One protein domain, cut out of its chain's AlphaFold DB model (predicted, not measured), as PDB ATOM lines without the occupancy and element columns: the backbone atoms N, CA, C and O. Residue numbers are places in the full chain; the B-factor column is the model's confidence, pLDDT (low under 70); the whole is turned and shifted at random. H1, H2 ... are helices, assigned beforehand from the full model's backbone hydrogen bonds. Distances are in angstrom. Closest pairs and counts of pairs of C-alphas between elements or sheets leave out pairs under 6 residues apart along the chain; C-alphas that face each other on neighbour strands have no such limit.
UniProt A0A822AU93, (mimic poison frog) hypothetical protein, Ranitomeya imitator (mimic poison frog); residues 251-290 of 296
ATOM      1  N   ASN A 251      -3.894  19.125  38.917       58.47
ATOM      2  CA  ASN A 251      -3.839  19.134  37.453       58.47
ATOM      3  C   ASN A 251      -5.263  19.030  36.877       58.47
ATOM      4  O   ASN A 251      -5.668  18.049  36.263       58.47
ATOM      5  N   LYS A 252      -6.064  20.071  37.112       59.69
ATOM      6  CA  LYS A 252      -7.497  20.146  36.821       59.69
ATOM      7  C   LYS A 252      -7.777  20.414  35.340       59.69
ATOM      8  O   LYS A 252      -8.916  20.679  34.972       59.69
ATOM      9  N   ALA A 253      -6.753  20.320  34.484       53.72
ATOM     10  CA  ALA A 253      -6.853  20.479  33.035       53.72
ATOM     11  C   ALA A 253      -7.906  19.537  32.420       53.72
ATOM     12  O   ALA A 253      -8.602  19.920  31.482       53.72
ATOM     13  N   SER A 254      -8.088  18.343  32.994       55.00
ATOM     14  CA  SER A 254      -9.107  17.371  32.579       55.00
ATOM     15  C   SER A 254     -10.545  17.776  32.939       55.00
ATOM     16  O   SER A 254     -11.475  17.377  32.242       55.00
ATOM     17  N   ALA A 255     -10.751  18.617  33.960       59.25
ATOM     18  CA  ALA A 255     -12.077  19.092  34.372       59.25
ATOM     19  C   ALA A 255     -12.606  20.252  33.505       59.25
ATOM     20  O   ALA A 255     -13.746  20.683  33.673       59.25
ATOM     21  N   TYR A 256     -11.789  20.767  32.580       58.12
ATOM     22  CA  TYR A 256     -12.144  21.864  31.675       58.12
ATOM     23  C   TYR A 256     -12.577  21.395  30.281       58.12
ATOM     24  O   TYR A 256     -12.749  22.215  29.377       58.12
ATOM     25  N   LYS A 257     -12.804  20.089  30.088       56.78
ATOM     26  CA  LYS A 257     -13.388  19.559  28.853       56.78
ATOM     27  C   LYS A 257     -14.866  19.975  28.769       56.78
ATOM     28  O   LYS A 257     -15.738  19.263  29.247       56.78
ATOM     29  N   GLY A 258     -15.135  21.143  28.184       66.50
ATOM     30  CA  GLY A 258     -16.497  21.591  27.854       66.50
ATOM     31  C   GLY A 258     -16.830  23.048  28.181       66.50
ATOM     32  O   GLY A 258     -17.873  23.528  27.752       66.50
ATOM     33  N   LYS A 259     -15.965  23.782  28.892       68.81
ATOM     34  CA  LYS A 259     -16.152  25.226  29.124       68.81
ATOM     35  C   LYS A 259     -15.307  26.026  28.135       68.81
ATOM     36  O   LYS A 259     -14.162  25.664  27.869       68.81
ATOM     37  N   ASN A 260     -15.860  27.111  27.589       84.19
ATOM     38  CA  ASN A 260     -15.114  28.003  26.701       84.19
ATOM     39  C   ASN A 260     -13.891  28.555  27.454       84.19
ATOM     40  O   ASN A 260     -14.037  29.146  28.526       84.19
ATOM     41  N   TYR A 261     -12.694  28.363  26.888       82.12
ATOM     42  CA  TYR A 261     -11.417  28.789  27.473       82.12
ATOM     43  C   TYR A 261     -11.429  30.265  27.891       82.12
ATOM     44  O   TYR A 261     -10.855  30.631  28.913       82.12
ATOM     45  N   ARG A 262     -12.150  31.102  27.138       87.00
ATOM     46  CA  ARG A 262     -12.310  32.525  27.444       87.00
ATOM     47  C   ARG A 262     -13.011  32.781  28.781       87.00
ATOM     48  O   ARG A 262     -12.525  33.583  29.565       87.00
ATOM     49  N   ILE A 263     -14.104  32.072  29.054       87.31
ATOM     50  CA  ILE A 263     -14.886  32.243  30.289       87.31
ATOM     51  C   ILE A 263     -14.044  31.816  31.495       87.31
ATOM     52  O   ILE A 263     -13.985  32.509  32.502       87.31
ATOM     53  N   LEU A 264     -13.308  30.710  31.360       84.00
ATOM     54  CA  LEU A 264     -12.399  30.227  32.400       84.00
ATOM     55  C   LEU A 264     -11.264  31.207  32.699       84.00
ATOM     56  O   LEU A 264     -10.876  31.378  33.854       84.00
ATOM     57  N   PHE A 265     -10.720  31.834  31.656       88.69
ATOM     58  CA  PHE A 265      -9.691  32.852  31.792       88.69
ATOM     59  C   PHE A 265     -10.219  34.077  32.544       88.69
ATOM     60  O   PHE A 265      -9.584  34.527  33.496       88.69
ATOM     61  N   GLU A 266     -11.397  34.570  32.162       92.31
ATOM     62  CA  GLU A 266     -12.048  35.715  32.806       92.31
ATOM     63  C   GLU A 266     -12.393  35.413  34.278       92.31
ATOM     64  O   GLU A 266     -12.065  36.212  35.155       92.31
ATOM     65  N   GLU A 267     -12.930  34.228  34.589       91.31
ATOM     66  CA  GLU A 267     -13.191  33.787  35.969       91.31
ATOM     67  C   GLU A 267     -11.915  33.675  36.815       91.31
ATOM     68  O   GLU A 267     -11.921  33.976  38.011       91.31
ATOM     69  N   ASN A 268     -10.814  33.196  36.228       93.19
ATOM     70  CA  ASN A 268      -9.548  33.079  36.944       93.19
ATOM     71  C   ASN A 268      -8.939  34.459  37.224       93.19
ATOM     72  O   ASN A 268      -8.490  34.725  38.338       93.19
ATOM     73  N   LEU A 269      -8.983  35.364  36.243       92.31
ATOM     74  CA  LEU A 269      -8.555  36.745  36.441       92.31
ATOM     75  C   LEU A 269      -9.392  37.447  37.511       92.31
ATOM     76  O   LEU A 269      -8.813  38.058  38.407       92.31
ATOM     77  N   ASP A 270     -10.720  37.318  37.476       93.62
ATOM     78  CA  ASP A 270     -11.606  37.899  38.493       93.62
ATOM     79  C   ASP A 270     -11.225  37.421  39.904       93.62
ATOM     80  O   ASP A 270     -11.112  38.227  40.829       93.62
ATOM     81  N   LYS A 271     -10.897  36.133  40.072       93.38
ATOM     82  CA  LYS A 271     -10.408  35.591  41.354       93.38
ATOM     83  C   LYS A 271      -9.087  36.215  41.795       93.38
ATOM     84  O   LYS A 271      -8.953  36.566  42.968       93.38
ATOM     85  N   ILE A 272      -8.121  36.353  40.886       94.25
ATOM     86  CA  ILE A 272      -6.812  36.947  41.191       94.25
ATOM     87  C   ILE A 272      -6.983  38.406  41.623       94.25
ATOM     88  O   ILE A 272      -6.467  38.796  42.669       94.25
ATOM     89  N   TYR A 273      -7.748  39.194  40.867       94.44
ATOM     90  CA  TYR A 273      -7.967  40.603  41.182       94.44
ATOM     91  C   TYR A 273      -8.755  40.780  42.478       94.44
ATOM     92  O   TYR A 273      -8.338  41.553  43.336       94.44
ATOM     93  N   ARG A 274      -9.831  40.016  42.698       91.88
ATOM     94  CA  ARG A 274     -10.569  40.052  43.971       91.88
ATOM     95  C   ARG A 274      -9.682  39.718  45.163       91.88
ATOM     96  O   ARG A 274      -9.802  40.367  46.196       91.88
ATOM     97  N   ASN A 275      -8.799  38.728  45.033       91.75
ATOM     98  CA  ASN A 275      -7.857  38.373  46.091       91.75
ATOM     99  C   ASN A 275      -6.850  39.507  46.344       91.75
ATOM    100  O   ASN A 275      -6.633  39.897  47.485       91.75
ATOM    101  N   MET A 276      -6.300  40.097  45.282       92.19
ATOM    102  CA  MET A 276      -5.381  41.233  45.380       92.19
ATOM    103  C   MET A 276      -6.015  42.421  46.110       92.19
ATOM    104  O   MET A 276      -5.417  42.955  47.040       92.19
ATOM    105  N   TYR A 277      -7.245  42.791  45.747       89.44
ATOM    106  CA  TYR A 277      -7.959  43.885  46.403       89.44
ATOM    107  C   TYR A 277      -8.344  43.552  47.845       89.44
ATOM    108  O   TYR A 277      -8.173  44.394  48.718       89.44
ATOM    109  N   ARG A 278      -8.795  42.325  48.136       87.44
ATOM    110  CA  ARG A 278      -9.064  41.903  49.522       87.44
ATOM    111  C   ARG A 278      -7.807  41.976  50.394       87.44
ATOM    112  O   ARG A 278      -7.870  42.506  51.496       87.44
ATOM    113  N   ASN A 279      -6.663  41.529  49.879       81.75
ATOM    114  CA  ASN A 279      -5.394  41.562  50.611       81.75
ATOM    115  C   ASN A 279      -4.822  42.978  50.760       81.75
ATOM    116  O   ASN A 279      -4.086  43.237  51.706       81.75
ATOM    117  N   ALA A 280      -5.150  43.891  49.843       79.81
ATOM    118  CA  ALA A 280      -4.784  45.300  49.958       79.81
ATOM    119  C   ALA A 280      -5.643  46.052  50.991       79.81
ATOM    120  O   ALA A 280      -5.170  47.018  51.586       79.81
ATOM    121  N   VAL A 281      -6.886  45.614  51.213       78.94
ATOM    122  CA  VAL A 281      -7.810  46.217  52.188       78.94
ATOM    123  C   VAL A 281      -7.515  45.755  53.621       78.94
ATOM    124  O   VAL A 281      -7.680  46.547  54.545       78.94
ATOM    125  N   ASP A 282      -7.010  44.530  53.812       68.31
ATOM    126  CA  ASP A 282      -6.594  44.005  55.121       68.31
ATOM    127  C   ASP A 282      -5.054  43.969  55.277       68.31
ATOM    128  O   ASP A 282      -4.429  42.914  55.106       68.31
ATOM    129  N   PRO A 283      -4.397  45.067  55.709       62.56
ATOM    130  CA  PRO A 283      -2.942  45.100  55.925       62.56
ATOM    131  C   PRO A 283      -2.458  44.141  57.032       62.56
ATOM    132  O   PRO A 283      -1.260  43.894  57.175       62.56
ATOM    133  N   ASN A 284      -3.379  43.564  57.815       58.66
ATOM    134  CA  ASN A 284      -3.087  42.591  58.869       58.66
ATOM    135  C   ASN A 284      -3.110  41.121  58.408       58.66
ATOM    136  O   ASN A 284      -2.719  40.247  59.190       58.66
ATOM    137  N   ALA A 285      -3.509  40.813  57.166       58.12
ATOM    138  CA  ALA A 285      -3.514  39.436  56.659       58.12
ATOM    139  C   ALA A 285      -2.090  38.845  56.562       58.12
ATOM    140  O   ALA A 285      -1.867  37.685  56.913       58.12
ATOM    141  N   TYR A 286      -1.096  39.670  56.215       55.88
ATOM    142  CA  TYR A 286       0.310  39.251  56.140       55.88
ATOM    143  C   TYR A 286       0.971  39.020  57.511       55.88
ATOM    144  O   TYR A 286       1.901  38.219  57.608       55.88
ATOM    145  N   ARG A 287       0.488  39.652  58.595       53.78
ATOM    146  CA  ARG A 287       1.047  39.435  59.947       53.78
ATOM    147  C   ARG A 287       0.583  38.131  60.596       53.78
ATOM    148  O   ARG A 287       1.332  37.557  61.383       53.78
ATOM    149  N   LYS A 288      -0.613  37.630  60.267       53.81
ATOM    150  CA  LYS A 288      -1.144  36.394  60.875       53.81
ATOM    151  C   LYS A 288      -0.437  35.120  60.391       53.81
ATOM    152  O   LYS A 288      -0.364  34.161  61.146       53.81
ATOM    153  N   SER A 289       0.154  35.128  59.192       52.91
ATOM    154  CA  SER A 289       0.908  33.979  58.650       52.91
ATOM    155  C   SER A 289       2.278  33.766  59.325       52.91
ATOM    156  O   SER A 289       2.783  32.648  59.389       52.91
ATOM    157  N   GLN A 290       2.880  34.823  59.886       51.78
ATOM    158  CA  GLN A 290       4.197  34.742  60.540       51.78
ATOM    159  C   GLN A 290       4.121  34.327  62.020       51.78
ATOM    160  O   GLN A 290       5.111  33.847  62.570       51.78
TER     161      GLN A 290
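Overview. This is residues 251 to 290 of the 296 residues of the protein "(mimic poison frog) hypothetical protein" of Ranitomeya imitator (mimic poison frog) (UniProt A0A822AU93). One long straight helix, H2, makes the length, and a short helix at each end, H1 and H3, is set off to the same side of it, like a wide open bracket. The printed part has 40 residues with three named helices, in the order H1, H2, H3, and no named strand: all helix. It is extended, with a radius of gyration of the C-alphas of 14.7 A and spans of 40 by 19 by 6 A.

Along the chain. Find C-alpha 252 at (-7.497, 20.146, 36.821), where H1, residues 252 to 256, begins. H2, residues 261 to 281, starts at (-11.417, 28.789, 27.473) and runs 30.5 A. H3, residues 285 to 290, ends at (4.197, 34.742, 60.540).

Arrangement. H1 and H2 are only just apart, their closest C-alphas 8.4 A from each other. H2 and H3 are close but not clearly touching, the closest C-alphas being those of Asn 279 and Ala 285, 6.7 A, and about perpendicular at 79 degrees. H1 and H3 are apart. In H2 every O i to N i+4 pair is within hydrogen-bond range; H1 has 0 of 1 and H3 0 of 2, against 2 of 2 and 1 of 3 for O i to N i+3.

Size, cuts and confidence. The C-alphas farthest apart, of Gly 258 and Gln 290, are 40.9 A from each other. The printed part has no cut, and both links are tight. Look for pLDDT under 70 at residues 251 to 259 and 282 to 290.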